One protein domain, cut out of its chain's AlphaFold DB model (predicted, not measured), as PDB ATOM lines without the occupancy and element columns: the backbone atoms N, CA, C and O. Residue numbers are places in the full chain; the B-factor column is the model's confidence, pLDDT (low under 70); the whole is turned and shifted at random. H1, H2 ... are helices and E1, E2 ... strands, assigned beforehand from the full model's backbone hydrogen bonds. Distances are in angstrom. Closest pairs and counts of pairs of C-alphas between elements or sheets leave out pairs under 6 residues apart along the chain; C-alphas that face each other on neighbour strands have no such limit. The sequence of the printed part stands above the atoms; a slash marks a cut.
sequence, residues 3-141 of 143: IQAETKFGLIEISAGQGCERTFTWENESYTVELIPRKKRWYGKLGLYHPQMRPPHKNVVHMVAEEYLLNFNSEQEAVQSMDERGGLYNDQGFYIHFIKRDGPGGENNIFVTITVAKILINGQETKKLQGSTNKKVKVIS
ATOM      1  N   ILE A   3     123.507 162.269 128.546       96.62
ATOM      2  CA  ILE A   3     124.433 161.493 129.364       96.62
ATOM      3  C   ILE A   3     123.599 160.694 130.353       96.62
ATOM      4  O   ILE A   3     122.784 161.266 131.071       96.62
ATOM      5  N   GLN A   4     123.834 159.390 130.419       97.69
ATOM      6  CA  GLN A   4     123.244 158.505 131.415       97.69
ATOM      7  C   GLN A   4     124.318 158.044 132.397       97.69
ATOM      8  O   GLN A   4     125.403 157.636 131.977       97.69
ATOM      9  N   ALA A   5     124.016 158.105 133.695       98.00
ATOM     10  CA  ALA A   5     124.918 157.699 134.766       98.00
ATOM     11  C   ALA A   5     124.212 156.814 135.810       98.00
ATOM     12  O   ALA A   5     123.269 157.246 136.471       98.00
ATOM     13  N   GLU A   6     124.699 155.587 136.001       98.06
ATOM     14  CA  GLU A   6     124.241 154.667 137.054       98.06
ATOM     15  C   GLU A   6     124.986 154.922 138.371       98.06
ATOM     16  O   GLU A   6     126.096 154.429 138.597       98.06
ATOM     17  N   THR A   7     124.375 155.702 139.259       96.50
ATOM     18  CA  THR A   7     124.977 156.124 140.531       96.50
ATOM     19  C   THR A   7     124.458 155.303 141.712       96.50
ATOM     20  O   THR A   7     123.512 154.527 141.590       96.50
ATOM     21  N   LYS A   8     125.023 155.519 142.908       95.06
ATOM     22  CA  LYS A   8     124.485 154.925 144.145       95.06
ATOM     23  C   LYS A   8     123.066 155.404 144.498       95.06
ATOM     24  O   LYS A   8     122.414 154.771 145.315       95.06
ATOM     25  N   PHE A   9     122.605 156.506 143.898       95.12
ATOM     26  CA  PHE A   9     121.252 157.053 144.066       95.12
ATOM     27  C   PHE A   9     120.316 156.682 142.906       95.12
ATOM     28  O   PHE A   9     119.261 157.292 142.755       95.12
ATOM     29  N   GLY A  10     120.715 155.718 142.070       95.38
ATOM     30  CA  GLY A  10     119.976 155.293 140.888       95.38
ATOM     31  C   GLY A  10     120.508 155.892 139.586       95.38
ATOM     32  O   GLY A  10     121.583 156.505 139.541       95.38
ATOM     33  N   LEU A  11     119.743 155.668 138.518       97.31
ATOM     34  CA  LEU A  11     120.016 156.178 137.181       97.31
ATOM     35  C   LEU A  11     119.608 157.652 137.089       97.31
ATOM     36  O   LEU A  11     118.469 158.001 137.402       97.31
ATOM     37  N   ILE A  12     120.534 158.487 136.627       97.69
ATOM     38  CA  ILE A  12     120.247 159.852 136.192       97.69
ATOM     39  C   ILE A  12     120.536 159.978 134.700       97.69
ATOM     40  O   ILE A  12     121.575 159.522 134.218       97.69
ATOM     41  N   GLU A  13     119.625 160.621 133.984       97.75
ATOM     42  CA  GLU A  13     119.815 161.066 132.613       97.75
ATOM     43  C   GLU A  13     119.844 162.594 132.556       97.75
ATOM     44  O   GLU A  13     119.055 163.278 133.205       97.75
ATOM     45  N   ILE A  14     120.789 163.131 131.790       97.25
ATOM     46  CA  ILE A  14     121.011 164.563 131.622       97.25
ATOM     47  C   ILE A  14     121.020 164.847 130.128       97.25
ATOM     48  O   ILE A  14     121.954 164.465 129.425       97.25
ATOM     49  N   SER A  15     119.977 165.505 129.639       96.81
ATOM     50  CA  SER A  15     119.796 165.815 128.222       96.81
ATOM     51  C   SER A  15     120.053 167.288 127.946       96.81
ATOM     52  O   SER A  15     119.518 168.158 128.633       96.81
ATOM     53  N   ALA A  16     120.853 167.570 126.920       95.25
ATOM     54  CA  ALA A  16     121.041 168.922 126.412       95.25
ATOM     55  C   ALA A  16     119.893 169.303 125.465       95.25
ATOM     56  O   ALA A  16     119.667 168.611 124.469       95.25
ATOM     57  N   GLY A  17     119.198 170.396 125.793       95.06
ATOM     58  CA  GLY A  17     118.182 171.038 124.960       95.06
ATOM     59  C   GLY A  17     118.746 172.223 124.170       95.06
ATOM     60  O   GLY A  17     119.947 172.294 123.889       95.06
ATOM     61  N   GLN A  18     117.883 173.172 123.805       94.44
ATOM     62  CA  GLN A  18     118.300 174.372 123.077       94.44
ATOM     63  C   GLN A  18     119.136 175.306 123.969       94.44
ATOM     64  O   GLN A  18     118.770 175.623 125.098       94.44
ATOM     65  N   GLY A  19     120.269 175.790 123.453       94.56
ATOM     66  CA  GLY A  19     121.128 176.735 124.172       94.56
ATOM     67  C   GLY A  19     121.654 176.169 125.498       94.56
ATOM     68  O   GLY A  19     122.398 175.185 125.518       94.56
ATOM     69  N   CYS A  20     121.289 176.813 126.609       96.06
ATOM     70  CA  CYS A  20     121.687 176.398 127.958       96.06
ATOM     71  C   CYS A  20     120.638 175.523 128.661       96.06
ATOM     72  O   CYS A  20     120.771 175.251 129.854       96.06
ATOM     73  N   GLU A  21     119.608 175.074 127.945       97.06
ATOM     74  CA  GLU A  21     118.580 174.202 128.498       97.06
ATOM     75  C   GLU A  21     119.132 172.808 128.822       97.06
ATOM     76  O   GLU A  21     119.848 172.192 128.020       97.06
ATOM     77  N   ARG A  22     118.781 172.298 130.003       97.19
ATOM     78  CA  ARG A  22     119.050 170.933 130.447       97.19
ATOM     79  C   ARG A  22     117.795 170.298 131.005       97.19
ATOM     80  O   ARG A  22     117.111 170.900 131.829       97.19
ATOM     81  N   THR A  23     117.558 169.054 130.610       97.19
ATOM     82  CA  THR A  23     116.548 168.189 131.217       97.19
ATOM     83  C   THR A  23     117.246 167.139 132.061       97.19
ATOM     84  O   THR A  23     118.064 166.375 131.550       97.19
ATOM     85  N   PHE A  24     116.927 167.116 133.350       97.00
ATOM     86  CA  PHE A  24     117.403 166.124 134.303       97.00
ATOM     87  C   PHE A  24     116.281 165.132 134.580       97.00
ATOM     88  O   PHE A  24     115.190 165.542 134.973       97.00
ATOM     89  N   THR A  25     116.557 163.845 134.402       96.44
ATOM     90  CA  THR A  25     115.584 162.773 134.599       96.44
ATOM     91  C   THR A  25     116.134 161.745 135.578       96.44
ATOM     92  O   THR A  25     117.209 161.188 135.358       96.44
ATOM     93  N   TRP A  26     115.410 161.482 136.662       95.75
ATOM     94  CA  TRP A  26     115.709 160.407 137.612       95.75
ATOM     95  C   TRP A  26     114.405 159.940 138.270       95.75
ATOM     96  O   TRP A  26     113.442 160.694 138.330       95.75
ATOM     97  N   GLU A  27     114.347 158.690 138.740       94.19
ATOM     98  CA  GLU A  27     113.140 158.121 139.386       94.19
ATOM     99  C   GLU A  27     111.844 158.289 138.554       94.19
ATOM    100  O   GLU A  27     110.748 158.378 139.096       94.19
ATOM    101  N   ASN A  28     111.973 158.268 137.220       90.81
ATOM    102  CA  ASN A  28     110.905 158.483 136.227       90.81
ATOM    103  C   ASN A  28     110.296 159.896 136.197       90.81
ATOM    104  O   ASN A  28     109.328 160.125 135.475       90.81
ATOM    105  N   GLU A  29     110.876 160.854 136.914       93.69
ATOM    106  CA  GLU A  29     110.497 162.259 136.839       93.69
ATOM    107  C   GLU A  29     111.532 163.042 136.035       93.69
ATOM    108  O   GLU A  29     112.727 162.758 136.091       93.69
ATOM    109  N   SER A  30     111.066 164.023 135.263       95.06
ATOM    110  CA  SER A  30     111.917 164.876 134.432       95.06
ATOM    111  C   SER A  30     111.713 166.338 134.783       95.06
ATOM    112  O   SER A  30     110.587 166.784 135.002       95.06
ATOM    113  N   TYR A  31     112.804 167.094 134.794       94.50
ATOM    114  CA  TYR A  31     112.781 168.517 135.083       94.50
ATOM    115  C   TYR A  31     113.723 169.277 134.153       94.50
ATOM    116  O   TYR A  31     114.930 169.028 134.127       94.50
ATOM    117  N   THR A  32     113.149 170.211 133.398       96.12
ATOM    118  CA  THR A  32     113.851 171.037 132.416       96.12
ATOM    119  C   THR A  32     114.104 172.428 132.975       96.12
ATOM    120  O   THR A  32     113.205 173.050 133.541       96.12
ATOM    121  N   VAL A  33     115.328 172.921 132.807       95.31
ATOM    122  CA  VAL A  33     115.748 174.254 133.245       95.31
ATOM    123  C   VAL A  33     116.727 174.872 132.272       95.31
ATOM    124  O   VAL A  33     117.522 174.179 131.643       95.31
ATOM    125  N   GLU A  34     116.742 176.196 132.225       96.50
ATOM    126  CA  GLU A  34     117.793 176.947 131.558       96.50
ATOM    127  C   GLU A  34     118.928 177.241 132.547       96.50
ATOM    128  O   GLU A  34     118.735 177.914 133.562       96.50
ATOM    129  N   LEU A  35     120.125 176.712 132.284       96.50
ATOM    130  CA  LEU A  35     121.294 177.006 133.105       96.50
ATOM    131  C   LEU A  35     121.855 178.397 132.785       96.50
ATOM    132  O   LEU A  35     121.848 178.859 131.647       96.50
ATOM    133  N   ILE A  36     122.426 179.047 133.793       95.62
ATOM    134  CA  ILE A  36     122.987 180.391 133.673       95.62
ATOM    135  C   ILE A  36     124.466 180.280 133.278       95.62
ATOM    136  O   ILE A  36     125.249 179.668 134.013       95.62
ATOM    137  N   PRO A  37     124.914 180.890 132.168       94.31
ATOM    138  CA  PRO A  37     126.329 180.927 131.829       94.31
ATOM    139  C   PRO A  37     127.111 181.822 132.795       94.31
ATOM    140  O   PRO A  37     126.753 182.970 133.076       94.31
ATOM    141  N   ARG A  38     128.236 181.313 133.302       90.38
ATOM    142  CA  ARG A  38     129.145 182.078 134.160       90.38
ATOM    143  C   ARG A  38     129.881 183.137 133.339       90.38
ATOM    144  O   ARG A  38     130.624 182.809 132.423       90.38
ATOM    145  N   LYS A  39     129.772 184.408 133.744       88.19
ATOM    146  CA  LYS A  39     130.526 185.525 133.131       88.19
ATOM    147  C   LYS A  39     132.017 185.538 133.492       88.19
ATOM    148  O   LYS A  39     132.812 186.169 132.806       88.19
ATOM    149  N   LYS A  40     132.395 184.892 134.598       86.88
ATOM    150  CA  LYS A  40     133.773 184.804 135.103       86.88
ATOM    151  C   LYS A  40     133.995 183.475 135.817       86.88
ATOM    152  O   LYS A  40     133.032 182.856 136.275       86.88
ATOM    153  N   ARG A  41     135.260 183.061 135.950       81.06
ATOM    154  CA  ARG A  41     135.625 181.892 136.761       81.06
ATOM    155  C   ARG A  41     135.198 182.103 138.215       81.06
ATOM    156  O   ARG A  41     135.455 183.164 138.782       81.06
ATOM    157  N   TRP A  42     134.601 181.085 138.826       75.75
ATOM    158  CA  TRP A  42     134.327 181.043 140.263       75.75
ATOM    159  C   TRP A  42     134.929 179.772 140.846       75.75
ATOM    160  O   TRP A  42     134.607 178.680 140.382       75.75
ATOM    161  N   TYR A  43     135.858 179.909 141.799       75.38
ATOM    162  CA  TYR A  43     136.650 178.787 142.326       75.38
ATOM    163  C   TYR A  43     137.271 177.927 141.207       75.38
ATOM    164  O   TYR A  43     137.173 176.704 141.203       75.38
ATOM    165  N   GLY A  44     137.840 178.588 140.192       71.62
ATOM    166  CA  GLY A  44     138.448 177.937 139.025       71.62
ATOM    167  C   GLY A  44     137.464 177.432 137.960       71.62
ATOM    168  O   GLY A  44     137.882 177.228 136.820       71.62
ATOM    169  N   LYS A  45     136.165 177.319 138.274       78.56
ATOM    170  CA  LYS A  45     135.124 176.793 137.376       78.56
ATOM    171  C   LYS A  45     134.588 177.867 136.424       78.56
ATOM    172  O   LYS A  45     134.147 178.929 136.868       78.56
ATOM    173  N   LEU A  46     134.577 177.574 135.124       83.12
ATOM    174  CA  LEU A  46     133.870 178.331 134.084       83.12
ATOM    175  C   LEU A  46     132.939 177.364 133.345       83.12
ATOM    176  O   LEU A  46     133.364 176.260 133.008       83.12
ATOM    177  N   GLY A  47     131.692 177.771 133.120       92.06
ATOM    178  CA  GLY A  47     130.676 176.941 132.477       92.06
ATOM    179  C   GLY A  47     129.266 177.413 132.819       92.06
ATOM    180  O   GLY A  47     129.052 178.618 132.963       92.06
ATOM    181  N   LEU A  48     128.320 176.488 132.952       95.00
ATOM    182  CA  LEU A  48     126.916 176.777 133.244       95.00
ATOM    183  C   LEU A  48     126.589 176.430 134.699       95.00
ATOM    184  O   LEU A  48     127.222 175.565 135.301       95.00
ATOM    185  N   TYR A  49     125.620 177.107 135.303       95.06
ATOM    186  CA  TYR A  49     125.172 176.773 136.651       95.06
ATOM    187  C   TYR A  49     123.737 177.215 136.894       95.06
ATOM    188  O   TYR A  49     123.267 178.187 136.313       95.06
ATOM    189  N   HIS A  50     123.062 176.553 137.821       95.06
ATOM    190  CA  HIS A  50     121.822 177.046 138.392       95.06
ATOM    191  C   HIS A  50     121.874 176.855 139.916       95.06
ATOM    192  O   HIS A  50     121.922 175.717 140.386       95.06
ATOM    193  N   PRO A  51     121.916 177.948 140.707       89.88
ATOM    194  CA  PRO A  51     122.304 177.891 142.118       89.88
ATOM    195  C   PRO A  51     121.184 177.451 143.063       89.88
ATOM    196  O   PRO A  51     121.465 177.069 144.192       89.88
ATOM    197  N   GLN A  52     119.923 177.556 142.645       88.88
ATOM    198  CA  GLN A  52     118.785 177.181 143.475       88.88
ATOM    199  C   GLN A  52     117.577 176.859 142.604       88.88
ATOM    200  O   GLN A  52     116.953 177.755 142.047       88.88
ATOM    201  N   MET A  53     117.251 175.578 142.488       92.00
ATOM    202  CA  MET A  53     116.030 175.093 141.846       92.00
ATOM    203  C   MET A  53     115.196 174.330 142.861       92.00
ATOM    204  O   MET A  53     115.731 173.751 143.806       92.00
ATOM    205  N   ARG A  54     113.887 174.290 142.633       90.81
ATOM    206  CA  ARG A  54     112.976 173.402 143.348       90.81
ATOM    207  C   ARG A  54     112.214 172.583 142.307       90.81
ATOM    208  O   ARG A  54     111.161 173.039 141.863       90.81
ATOM    209  N   PRO A  55     112.771 171.445 141.853       89.69
ATOM    210  CA  PRO A  55     112.062 170.589 140.915       89.69
ATOM    211  C   PRO A  55     110.744 170.116 141.546       89.69
ATOM    212  O   PRO A  55     110.665 170.009 142.774       89.69
ATOM    213  N   PRO A  56     109.718 169.802 140.740       86.25
ATOM    214  CA  PRO A  56     108.459 169.234 141.211       86.25
ATOM    215  C   PRO A  56     108.623 167.754 141.606       86.25
ATOM    216  O   PRO A  56     107.805 166.926 141.235       86.25
ATOM    217  N   HIS A  57     109.682 167.436 142.357       87.56
ATOM    218  CA  HIS A  57     110.025 166.093 142.799       87.56
ATOM    219  C   HIS A  57     109.736 165.930 144.280       87.56
ATOM    220  O   HIS A  57     110.046 166.810 145.093       87.56
ATOM    221  N   LYS A  58     109.172 164.777 144.650       87.31
ATOM    222  CA  LYS A  58     108.823 164.480 146.042       87.31
ATOM    223  C   LYS A  58     110.018 164.735 146.962       87.31
ATOM    224  O   LYS A  58     111.121 164.254 146.703       87.31
ATOM    225  N   ASN A  59     109.771 165.496 148.027       90.25
ATOM    226  CA  ASN A  59     110.723 165.865 149.075       90.25
ATOM    227  C   ASN A  59     111.946 166.684 148.619       90.25
ATOM    228  O   ASN A  59     112.709 167.119 149.475       90.25
ATOM    229  N   VAL A  60     112.153 166.963 147.326       93.12
ATOM    230  CA  VAL A  60     113.288 167.789 146.885       93.12
ATOM    231  C   VAL A  60     112.950 169.261 147.088       93.12
ATOM    232  O   VAL A  60     112.105 169.841 146.408       93.12
ATOM    233  N   VAL A  61     113.632 169.887 148.041       93.75
ATOM    234  CA  VAL A  61     113.410 171.299 148.391       93.75
ATOM    235  C   VAL A  61     114.459 172.224 147.788       93.75
ATOM    236  O   VAL A  61     114.228 173.429 147.680       93.75
ATOM    237  N   HIS A  62     115.604 171.670 147.388       94.38
ATOM    238  CA  HIS A  62     116.704 172.424 146.812       94.38
ATOM    239  C   HIS A  62     117.506 171.555 145.845       94.38
ATOM    240  O   HIS A  62     117.914 170.446 146.185       94.38
ATOM    241  N   MET A  63     117.778 172.082 144.657       95.56
ATOM    242  CA  MET A  63     118.648 171.465 143.670       95.56
ATOM    243  C   MET A  63     119.643 172.482 143.115       95.56
ATOM    244  O   MET A  63     119.271 173.605 142.769       95.56
ATOM    245  N   VAL A  64     120.898 172.057 142.990       96.25
ATOM    246  CA  VAL A  64     121.968 172.788 142.305       96.25
ATOM    247  C   VAL A  64     122.427 171.963 141.115       96.25
ATOM    248  O   VAL A  64     122.690 170.770 141.259       96.25
ATOM    249  N   ALA A  65     122.560 172.605 139.958       97.00
ATOM    250  CA  ALA A  65     123.194 172.010 138.788       97.00
ATOM    251  C   ALA A  65     124.399 172.850 138.368       97.00
ATOM    252  O   ALA A  65     124.314 174.079 138.323       97.00
ATOM    253  N   GLU A  66     125.513 172.199 138.046       96.38
ATOM    254  CA  GLU A  66     126.703 172.851 137.500       96.38
ATOM    255  C   GLU A  66     127.262 172.074 136.308       96.38
ATOM    256  O   GLU A  66     127.341 170.847 136.337       96.38
ATOM    257  N   GLU A  67     127.725 172.815 135.303       95.88
ATOM    258  CA  GLU A  67     128.519 172.316 134.187       95.88
ATOM    259  C   GLU A  67     129.824 173.096 134.090       95.88
ATOM    260  O   GLU A  67     129.812 174.326 134.157       95.88
ATOM    261  N   TYR A  68     130.961 172.421 133.929       94.94
ATOM    262  CA  TYR A  68     132.241 173.106 133.733       94.94
ATOM    263  C   TYR A  68     133.319 172.218 133.110       94.94
ATOM    264  O   TYR A  68     133.189 171.002 133.005       94.94
ATOM    265  N   LEU A  69     134.423 172.844 132.705       93.25
ATOM    266  CA  LEU A  69     135.634 172.145 132.284       93.25
ATOM    267  C   LEU A  69     136.576 171.949 133.476       93.25
ATOM    268  O   LEU A  69     136.802 172.878 134.256       93.25
ATOM    269  N   LEU A  70     137.156 170.758 133.581       92.56
ATOM    270  CA  LEU A  70     138.256 170.446 134.485       92.56
ATOM    271  C   LEU A  70     139.496 170.172 133.645       92.56
ATOM    272  O   LEU A  70     139.580 169.133 133.004       92.56
ATOM    273  N   ASN A  71     140.435 171.112 133.626       93.44
ATOM    274  CA  ASN A  71     141.689 170.939 132.906       93.44
ATOM    275  C   ASN A  71     142.817 170.610 133.882       93.44
ATOM    276  O   ASN A  71     143.073 171.401 134.790       93.44
ATOM    277  N   PHE A  72     143.484 169.484 133.656       94.56
ATOM    278  CA  PHE A  72     144.619 169.001 134.440       94.56
ATOM    279  C   PHE A  72     145.882 168.957 133.584       94.56
ATOM    280  O   PHE A  72     145.798 168.907 132.356       94.56
ATOM    281  N   ASN A  73     147.053 168.943 134.217       95.50
ATOM    282  CA  ASN A  73     148.325 168.869 133.494       95.50
ATOM    283  C   ASN A  73     148.725 167.422 133.156       95.50
ATOM    284  O   ASN A  73     149.547 167.179 132.273       95.50
ATOM    285  N   SER A  74     148.158 166.438 133.859       96.44
ATOM    286  CA  SER A  74     148.425 165.016 133.620       96.44
ATOM    287  C   SER A  74     147.219 164.136 133.942       96.44
ATOM    288  O   SER A  74     146.335 164.526 134.704       96.44
ATOM    289  N   GLU A  75     147.198 162.925 133.379       96.31
ATOM    290  CA  GLU A  75     146.181 161.915 133.699       96.31
ATOM    291  C   GLU A  75     146.213 161.533 135.183       96.31
ATOM    292  O   GLU A  75     145.164 161.458 135.809       96.31
ATOM    293  N   GLN A  76     147.403 161.367 135.769       96.62
ATOM    294  CA  GLN A  76     147.552 161.022 137.185       96.62
ATOM    295  C   GLN A  76     146.891 162.064 138.100       96.62
ATOM    296  O   GLN A  76     146.169 161.700 139.025       96.62
ATOM    297  N   GLU A  77     147.098 163.352 137.814       96.44
ATOM    298  CA  GLU A  77     146.465 164.453 138.549       96.44
ATOM    299  C   GLU A  77     144.936 164.417 138.404       96.44
ATOM    300  O   GLU A  77     144.209 164.576 139.387       96.44
ATOM    301  N   ALA A  78     144.441 164.169 137.188       95.75
ATOM    302  CA  ALA A  78     143.012 164.059 136.934       95.75
ATOM    303  C   ALA A  78     142.388 162.901 137.725       95.75
ATOM    304  O   ALA A  78     141.384 163.106 138.404       95.75
ATOM    305  N   VAL A  79     143.000 161.714 137.674       95.25
ATOM    306  CA  VAL A  79     142.532 160.507 138.372       95.25
ATOM    307  C   VAL A  79     142.517 160.726 139.880       95.25
ATOM    308  O   VAL A  79     141.475 160.528 140.501       95.25
ATOM    309  N   GLN A  80     143.608 161.246 140.454       95.88
ATOM    310  CA  GLN A  80     143.655 161.580 141.879       95.88
ATOM    311  C   GLN A  80     142.537 162.562 142.261       95.88
ATOM    312  O   GLN A  80     141.836 162.360 143.252       95.88
ATOM    313  N   SER A  81     142.318 163.606 141.454       94.38
ATOM    314  CA  SER A  81     141.243 164.563 141.721       94.38
ATOM    315  C   SER A  81     139.859 163.914 141.665       94.38
ATOM    316  O   SER A  81     138.970 164.316 142.417       94.38
ATOM    317  N   MET A  82     139.640 162.936 140.781       94.19
ATOM    318  CA  MET A  82     138.359 162.229 140.699       94.19
ATOM    319  C   MET A  82     138.145 161.308 141.901       94.19
ATOM    320  O   MET A  82     137.032 161.267 142.424       94.19
ATOM    321  N   ASP A  83     139.196 160.644 142.377       92.56
ATOM    322  CA  ASP A  83     139.141 159.809 143.580       92.56
ATOM    323  C   ASP A  83     138.796 160.645 144.825       92.56
ATOM    324  O   ASP A  83     137.944 160.253 145.623       92.56
ATOM    325  N   GLU A  84     139.379 161.841 144.956       93.25
ATOM    326  CA  GLU A  84     139.101 162.773 146.060       93.25
ATOM    327  C   GLU A  84     137.689 163.380 145.994       93.25
ATOM    328  O   GLU A  84     137.019 163.539 147.017       93.25
ATOM    329  N   ARG A  85     137.218 163.749 144.794       91.31
ATOM    330  CA  ARG A  85     135.887 164.355 144.595       91.31
ATOM    331  C   ARG A  85     134.755 163.337 144.694       91.31
ATOM    332  O   ARG A  85     133.621 163.724 144.990       91.31
ATOM    333  N   GLY A  86     135.045 162.073 144.394       91.94
ATOM    334  CA  GLY A  86     134.045 161.048 144.126       91.94
ATOM    335  C   GLY A  86     133.250 161.326 142.848       91.94
ATOM    336  O   GLY A  86     133.499 162.291 142.126       91.94
ATOM    337  N   GLY A  87     132.259 160.479 142.571       94.25
ATOM    338  CA  GLY A  87     131.456 160.532 141.347       94.25
ATOM    339  C   GLY A  87     131.862 159.457 140.343       94.25
ATOM    340  O   GLY A  87     132.536 158.488 140.684       94.25
ATOM    341  N   LEU A  88     131.392 159.605 139.111       97.50
ATOM    342  CA  LEU A  88     131.652 158.682 138.015       97.50
ATOM    343  C   LEU A  88     132.243 159.452 136.846       97.50
ATOM    344  O   LEU A  88     131.840 160.579 136.580       97.50
ATOM    345  N   TYR A  89     133.156 158.832 136.114       97.44
ATOM    346  CA  TYR A  89     133.654 159.381 134.860       97.44
ATOM    347  C   TYR A  89     133.857 158.287 133.820       97.44
ATOM    348  O   TYR A  89     133.861 157.102 134.163       97.44
ATOM    349  N   ASN A  90     133.978 158.669 132.551       97.06
ATOM    350  CA  ASN A  90     134.266 157.758 131.446       97.06
ATOM    351  C   ASN A  90     135.544 158.149 130.687       97.06
ATOM    352  O   ASN A  90     136.122 159.214 130.909       97.06
ATOM    353  N   ASP A  91     135.949 157.297 129.747       96.94
ATOM    354  CA  ASP A  91     137.174 157.473 128.958       96.94
ATOM    355  C   ASP A  91     137.142 158.700 128.047       96.94
ATOM    356  O   ASP A  91     138.185 159.217 127.666       96.94
ATOM    357  N   GLN A  92     135.947 159.189 127.718       95.69
ATOM    358  CA  GLN A  92     135.756 160.419 126.952       95.69
ATOM    359  C   GLN A  92     135.860 161.669 127.842       95.69
ATOM    360  O   GLN A  92     135.626 162.782 127.370       95.69
ATOM    361  N   GLY A  93     136.155 161.509 129.133       95.94
ATOM    362  CA  GLY A  93     136.310 162.596 130.089       95.94
ATOM    363  C   GLY A  93     134.997 163.193 130.583       95.94
ATOM    364  O   GLY A  93     135.023 164.272 131.163       95.94
ATOM    365  N   PHE A  94     133.843 162.556 130.373       96.69
ATOM    366  CA  PHE A  94     132.606 163.018 131.003       96.69
ATOM    367  C   PHE A  94     132.582 162.579 132.459       96.69
ATOM    368  O   PHE A  94     132.594 161.386 132.738       96.69
ATOM    369  N   TYR A  95     132.532 163.550 133.362       97.19
ATOM    370  CA  TYR A  95     132.396 163.384 134.801       97.19
ATOM    371  C   TYR A  95     130.975 163.726 135.240       97.19
ATOM    372  O   TYR A  95     130.435 164.756 134.837       97.19
ATOM    373  N   ILE A  96     130.397 162.886 136.093       97.81
ATOM    374  CA  ILE A  96     129.068 163.050 136.666       97.81
ATOM    375  C   ILE A  96     129.146 162.830 138.168       97.81
ATOM    376  O   ILE A  96     129.566 161.776 138.652       97.81
ATOM    377  N   HIS A  97     128.655 163.815 138.908       96.94
ATOM    378  CA  HIS A  97     128.420 163.697 140.334       96.94
ATOM    379  C   HIS A  97     126.962 164.014 140.623       96.94
ATOM    380  O   HIS A  97     126.510 165.140 140.428       96.94
ATOM    381  N   PHE A  98     126.228 163.005 141.077       97.38
ATOM    382  CA  PHE A  98     124.843 163.133 141.499       97.38
ATOM    383  C   PHE A  98     124.752 162.734 142.963       97.38
ATOM    384  O   PHE A  98     125.061 161.596 143.317       97.38
ATOM    385  N   ILE A  99     124.374 163.685 143.811       96.25
ATOM    386  CA  ILE A  99     124.250 163.487 145.252       96.25
ATOM    387  C   ILE A  99     122.850 163.880 145.695       96.25
ATOM    388  O   ILE A  99     122.399 164.984 145.399       96.25
ATOM    389  N   LYS A 100     122.215 162.996 146.469       94.62
ATOM    390  CA  LYS A 100     121.056 163.308 147.309       94.62
ATOM    391  C   LYS A 100     121.510 163.313 148.769       94.62
ATOM    392  O   LYS A 100     122.263 162.427 149.177       94.62
ATOM    393  N   ARG A 101     121.093 164.310 149.546       94.00
ATOM    394  CA  ARG A 101     121.365 164.392 150.989       94.00
ATOM    395  C   ARG A 101     120.206 165.041 151.726       94.00
ATOM    396  O   ARG A 101     119.491 165.846 151.132       94.00
ATOM    397  N   ASP A 102     120.097 164.767 153.016       93.88
ATOM    398  CA  ASP A 102     119.146 165.467 153.867       93.88
ATOM    399  C   ASP A 102     119.547 166.936 154.011       93.88
ATOM    400  O   ASP A 102     120.712 167.301 154.197       93.88
ATOM    401  N   GLY A 103     118.552 167.789 153.868       87.56
ATOM    402  CA  GLY A 103     118.611 169.214 154.094       87.56
ATOM    403  C   GLY A 103     118.199 169.573 155.516       87.56
ATOM    404  O   GLY A 103     117.832 168.713 156.325       87.56
ATOM    405  N   PRO A 104     118.214 170.874 155.844       83.25
ATOM    406  CA  PRO A 104     117.680 171.354 157.111       83.25
ATOM    407  C   PRO A 104     116.228 170.889 157.282       83.25
ATOM    408  O   PRO A 104     115.407 171.107 156.394       83.25
ATOM    409  N   GLY A 105     115.910 170.244 158.407       80.81
ATOM    410  CA  GLY A 105     114.583 169.665 158.667       80.81
ATOM    411  C   GLY A 105     114.464 168.150 158.442       80.81
ATOM    412  O   GLY A 105     113.387 167.609 158.674       80.81
ATOM    413  N   GLY A 106     115.548 167.461 158.062       81.56
ATOM    414  CA  GLY A 106     115.635 165.992 158.060       81.56
ATOM    415  C   GLY A 106     115.188 165.321 156.757       81.56
ATOM    416  O   GLY A 106     115.123 165.960 155.708       81.56
ATOM    417  N   GLU A 107     114.865 164.026 156.842       77.00
ATOM    418  CA  GLU A 107     114.671 163.080 155.719       77.00
ATOM    419  C   GLU A 107     113.592 163.485 154.687       77.00
ATOM    420  O   GLU A 107     113.549 162.969 153.571       77.00
ATOM    421  N   ASN A 108     112.719 164.441 155.024       84.88
ATOM    422  CA  ASN A 108     111.681 164.951 154.118       84.88
ATOM    423  C   ASN A 108     112.114 166.171 153.289       84.88
ATOM    424  O   ASN A 108     111.351 166.621 152.435       84.88
ATOM    425  N   ASN A 109     113.323 166.690 153.511       92.25
ATOM    426  CA  ASN A 109     113.870 167.846 152.812       92.25
ATOM    427  C   ASN A 109     115.147 167.449 152.078       92.25
ATOM    428  O   ASN A 109     116.243 167.653 152.572       92.25
ATOM    429  N   ILE A 110     115.032 166.905 150.878       94.50
ATOM    430  CA  ILE A 110     116.169 166.421 150.100       94.50
ATOM    431  C   ILE A 110     116.827 167.582 149.347       94.50
ATOM    432  O   ILE A 110     116.173 168.369 148.655       94.50
ATOM    433  N   PHE A 111     118.149 167.667 149.478       95.81
ATOM    434  CA  PHE A 111     119.017 168.535 148.694       95.81
ATOM    435  C   PHE A 111     119.701 167.698 147.619       95.81
ATOM    436  O   PHE A 111     120.324 166.674 147.915       95.81
ATOM    437  N   VAL A 112     119.607 168.158 146.377       96.25
ATOM    438  CA  VAL A 112     120.182 167.492 145.211       96.25
ATOM    439  C   VAL A 112     121.308 168.341 144.631       96.25
ATOM    440  O   VAL A 112     121.137 169.532 144.380       96.25
ATOM    441  N   THR A 113     122.451 167.720 144.369       96.69
ATOM    442  CA  THR A 113     123.529 168.336 143.588       96.69
ATOM    443  C   THR A 113     123.791 167.484 142.363       96.69
ATOM    444  O   THR A 113     124.073 166.292 142.487       96.69
ATOM    445  N   ILE A 114     123.730 168.111 141.191       97.31
ATOM    446  CA  ILE A 114     124.105 167.517 139.912       97.31
ATOM    447  C   ILE A 114     125.300 168.300 139.381       97.31
ATOM    448  O   ILE A 114     125.265 169.520 139.244       97.31
ATOM    449  N   THR A 115     126.390 167.608 139.101       96.88
ATOM    450  CA  THR A 115     127.562 168.186 138.450       96.88
ATOM    451  C   THR A 115     127.874 167.373 137.217       96.88
ATOM    452  O   THR A 115     128.044 166.160 137.314       96.88
ATOM    453  N   VAL A 116     128.001 168.057 136.088       96.94
ATOM    454  CA  VAL A 116     128.575 167.504 134.866       96.94
ATOM    455  C   VAL A 116     129.870 168.245 134.594       96.94
ATOM    456  O   VAL A 116     129.926 169.470 134.665       96.94
ATOM    457  N   ALA A 117     130.944 167.535 134.292       95.75
ATOM    458  CA  ALA A 117     132.160 168.188 133.837       95.75
ATOM    459  C   ALA A 117     132.794 167.440 132.675       95.75
ATOM    460  O   ALA A 117     132.639 166.229 132.544       95.75
ATOM    461  N   LYS A 118     133.527 168.174 131.842       95.12
ATOM    462  CA  LYS A 118     134.427 167.581 130.853       95.12
ATOM    463  C   LYS A 118     135.855 167.701 131.372       95.12
ATOM    464  O   LYS A 118     136.333 168.804 131.641       95.12
ATOM    465  N   ILE A 119     136.502 166.557 131.537       95.62
ATOM    466  CA  ILE A 119     137.898 166.414 131.926       95.62
ATOM    467  C   ILE A 119     138.761 166.591 130.678       95.62
ATOM    468  O   ILE A 119     138.543 165.937 129.657       95.62
ATOM    469  N   LEU A 120     139.747 167.473 130.786       96.12
ATOM    470  CA  LEU A 120     140.765 167.746 129.784       96.12
ATOM    471  C   LEU A 120     142.145 167.496 130.397       96.12
ATOM    472  O   LEU A 120     142.375 167.827 131.562       96.12
ATOM    473  N   ILE A 121     143.060 166.951 129.600       96.31
ATOM    474  CA  ILE A 121     144.469 166.776 129.962       96.31
ATOM    475  C   ILE A 121     145.295 167.662 129.033       96.31
ATOM    476  O   ILE A 121     145.244 167.496 127.817       96.31
ATOM    477  N   ASN A 122     146.028 168.629 129.586       94.56
ATOM    478  CA  ASN A 122     146.780 169.637 128.829       94.56
ATOM    479  C   ASN A 122     145.932 170.348 127.758       94.56
ATOM    480  O   ASN A 122     146.372 170.586 126.635       94.56
ATOM    481  N   GLY A 123     144.684 170.665 128.102       94.31
ATOM    482  CA  GLY A 123     143.720 171.325 127.224       94.31
ATOM    483  C   GLY A 123     143.094 170.417 126.165       94.31
ATOM    484  O   GLY A 123     142.271 170.895 125.390       94.31
ATOM    485  N   GLN A 124     143.454 169.133 126.123       96.25
ATOM    486  CA  GLN A 124     142.968 168.172 125.134       96.25
ATOM    487  C   GLN A 124     141.915 167.242 125.727       96.25
ATOM    488  O   GLN A 124     141.971 166.881 126.906       96.25
ATOM    489  N   GLU A 125     140.969 166.816 124.890       95.56
ATOM    490  CA  GLU A 125     140.053 165.747 125.267       95.56
ATOM    491  C   GLU A 125     140.813 164.443 125.485       95.56
ATOM    492  O   GLU A 125     141.682 164.053 124.700       95.56
ATOM    493  N   THR A 126     140.443 163.746 126.548       93.62
ATOM    494  CA  THR A 126     140.938 162.404 126.805       93.62
ATOM    495  C   THR A 126     140.154 161.362 126.002       93.62
ATOM    496  O   THR A 126     138.967 161.522 125.717       93.62
ATOM    497  N   LYS A 127     140.856 160.295 125.615       92.81
ATOM    498  CA  LYS A 127     140.287 159.088 124.999       92.81
ATOM    499  C   LYS A 127     140.324 157.886 125.941       92.81
ATOM    500  O   LYS A 127     139.853 156.815 125.566       92.81
ATOM    501  N   LYS A 128     140.970 158.045 127.096       94.62
ATOM    502  CA  LYS A 128     141.140 157.017 128.112       94.62
ATOM    503  C   LYS A 128     141.514 157.667 129.434       94.62
ATOM    504  O   LYS A 128     142.410 158.503 129.473       94.62
ATOM    505  N   LEU A 129     140.856 157.253 130.504       94.94
ATOM    506  CA  LEU A 129     141.265 157.597 131.861       94.94
ATOM    507  C   LEU A 129     141.279 156.329 132.701       94.94
ATOM    508  O   LEU A 129     140.313 155.559 132.708       94.94
ATOM    509  N   GLN A 130     142.366 156.098 133.426       96.56
ATOM    510  CA  GLN A 130     142.382 155.074 134.463       96.56
ATOM    511  C   GLN A 130     141.228 155.298 135.453       96.56
ATOM    512  O   GLN A 130     140.945 156.427 135.825       96.56
ATOM    513  N   GLY A 131     140.548 154.220 135.859       94.88
ATOM    514  CA  GLY A 131     139.403 154.283 136.777       94.88
ATOM    515  C   GLY A 131     138.058 154.622 136.116       94.88
ATOM    516  O   GLY A 131     137.028 154.606 136.791       94.88
ATOM    517  N   SER A 132     138.033 154.837 134.795       96.31
ATOM    518  CA  SER A 132     136.796 155.079 134.049       96.31
ATOM    519  C   SER A 132     135.741 153.996 134.253       96.31
ATOM    520  O   SER A 132     135.970 152.791 134.152       96.31
ATOM    521  N   THR A 133     134.513 154.458 134.431       96.56
ATOM    522  CA  THR A 133     133.306 153.662 134.647       96.56
ATOM    523  C   THR A 133     132.423 153.635 133.399       96.56
ATOM    524  O   THR A 133     131.215 153.837 133.473       96.56
ATOM    525  N   ASN A 134     133.004 153.337 132.231       96.38
ATOM    526  CA  ASN A 134     132.320 153.376 130.922       96.38
ATOM    527  C   ASN A 134     130.999 152.584 130.857       96.38
ATOM    528  O   ASN A 134     130.106 152.915 130.086       96.38
ATOM    529  N   LYS A 135     130.859 151.521 131.662       96.56
ATOM    530  CA  LYS A 135     129.606 150.750 131.740       96.56
ATOM    531  C   LYS A 135     128.475 151.526 132.420       96.56
ATOM    532  O   LYS A 135     127.322 151.311 132.068       96.56
ATOM    533  N   LYS A 136     128.817 152.398 133.372       97.56
ATOM    534  CA  LYS A 136     127.887 153.193 134.180       97.56
ATOM    535  C   LYS A 136     127.643 154.579 133.603       97.56
ATOM    536  O   LYS A 136     126.575 155.113 133.845       97.56
ATOM    537  N   VAL A 137     128.610 155.150 132.883       97.38
ATOM    538  CA  VAL A 137     128.504 156.476 132.257       97.38
ATOM    539  C   VAL A 137     128.514 156.340 130.741       97.38
ATOM    540  O   VAL A 137     129.548 156.035 130.143       97.38
ATOM    541  N   LYS A 138     127.363 156.601 130.124       96.56
ATOM    542  CA  LYS A 138     127.148 156.483 128.678       96.56
ATOM    543  C   LYS A 138     126.765 157.834 128.096       96.56
ATOM    544  O   LYS A 138     125.916 158.529 128.643       96.56
ATOM    545  N   VAL A 139     127.373 158.179 126.966       93.88
ATOM    546  CA  VAL A 139     127.008 159.356 126.173       93.88
ATOM    547  C   VAL A 139     126.170 158.878 125.002       93.88
ATOM    548  O   VAL A 139     126.601 158.011 124.243       93.88
ATOM    549  N   ILE A 140     124.974 159.433 124.869       93.12
ATOM    550  CA  ILE A 140     124.013 159.086 123.831       93.12
ATOM    551  C   ILE A 140     123.903 160.281 122.891       93.12
ATOM    552  O   ILE A 140     123.396 161.356 123.231       93.12
ATOM    553  N   SER A 141     124.425 160.104 121.684       82.81
ATOM    554  CA  SER A 141     124.224 161.051 120.595       82.81
ATOM    555  C   SER A 141     122.909 160.707 119.911       82.81
ATOM    556  O   SER A 141     122.774 159.620 119.359       82.81
TER     557      SER A 141
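This is residues 3 to 141 of the 143 residues of an uncharacterized protein of Gammaproteobacteria bacterium (UniProt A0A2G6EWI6). Two sheets lie partly face to face as a sandwich with crossed strands: a sheet of five strands, E4, E3, E2, E1 and E9, over a sheet of four, E5, E6, E8 and E7, in which E6, E8 and E7 are the long strands. The one named helix, H1, packs at the far ends of the long strands E6 and E8. The printed part has 139 residues, with nine named strands and one named helix in the order E1 E2 E3 E4 E5 E6 H1 E7 E8 E9; its class is mostly strand. The first sheet, in the order E4 E3 E2 E1 E9, is antiparallel, and the second, in the order E5 E6 E8 E7, is mixed. The whole is compact, with a radius of gyration of the C-alphas of 15.0 A and spans of 42 by 33 by 31 A.

E1, residues 3 to 7, begins at C-alpha 3 at (124.433, 161.493, 129.364). E2 is residues 10 to 16, E3 residues 21 to 26, E4 residues 29 to 34 and E5 residues 47 to 53. E6, residues 60 to 72, is 33.7 A long and bends by 51 degrees at residue 69. H1 is residues 75 to 85, 15.2 A long. E7, residues 94 to 103, is 27.7 A long. E8, residues 106 to 121, is 40.3 A long and bends by 81 degrees at residue 109. E9, residues 137 to 140, ends at C-alpha 140 at (124.013, 159.086, 123.831).

E1 to E4 form a meander, each strand the antiparallel neighbour of the one before, with N 5 and O 12 at 2.9 A and N 24 and O 31 at 2.9 A. Edge strand E9 is antiparallel to E1, with N 4 and O 138 at 2.9 A. In the other sheet, E6 and E8 are parallel at 16 degrees, with N 66 and O 114 at 2.9 A. E5 and E6 form a hairpin, with N 50 and O 65 at 2.8 A, and E7 and E8 another, with N 97 and O 115 at 2.9 A. Across the sandwich, two sheets face to face, the strands stand at 59 degrees; the closest C-alphas of E1 and E7 are those of Ala 5 and Ile 96, 7.0 A apart. H1 is on the second sheet, two layers with the helix on one face, at a height of 8.7 A over the sheet; the closest C-alphas of H1 and E6 are those of Phe 72 and Ala 78, 5.8 A apart. In H1 every O i to N i+4 pair is within hydrogen-bond range.

The C-alphas of Gly 105 and Gln 124, the two farthest apart, are 44.0 A apart. The printed part has no cut. The links E4 to E5, 12 residues, and E8 to E9, 15 residues, are long. Mean pLDDT of the printed part is 93.5, and no printed residue is under 70.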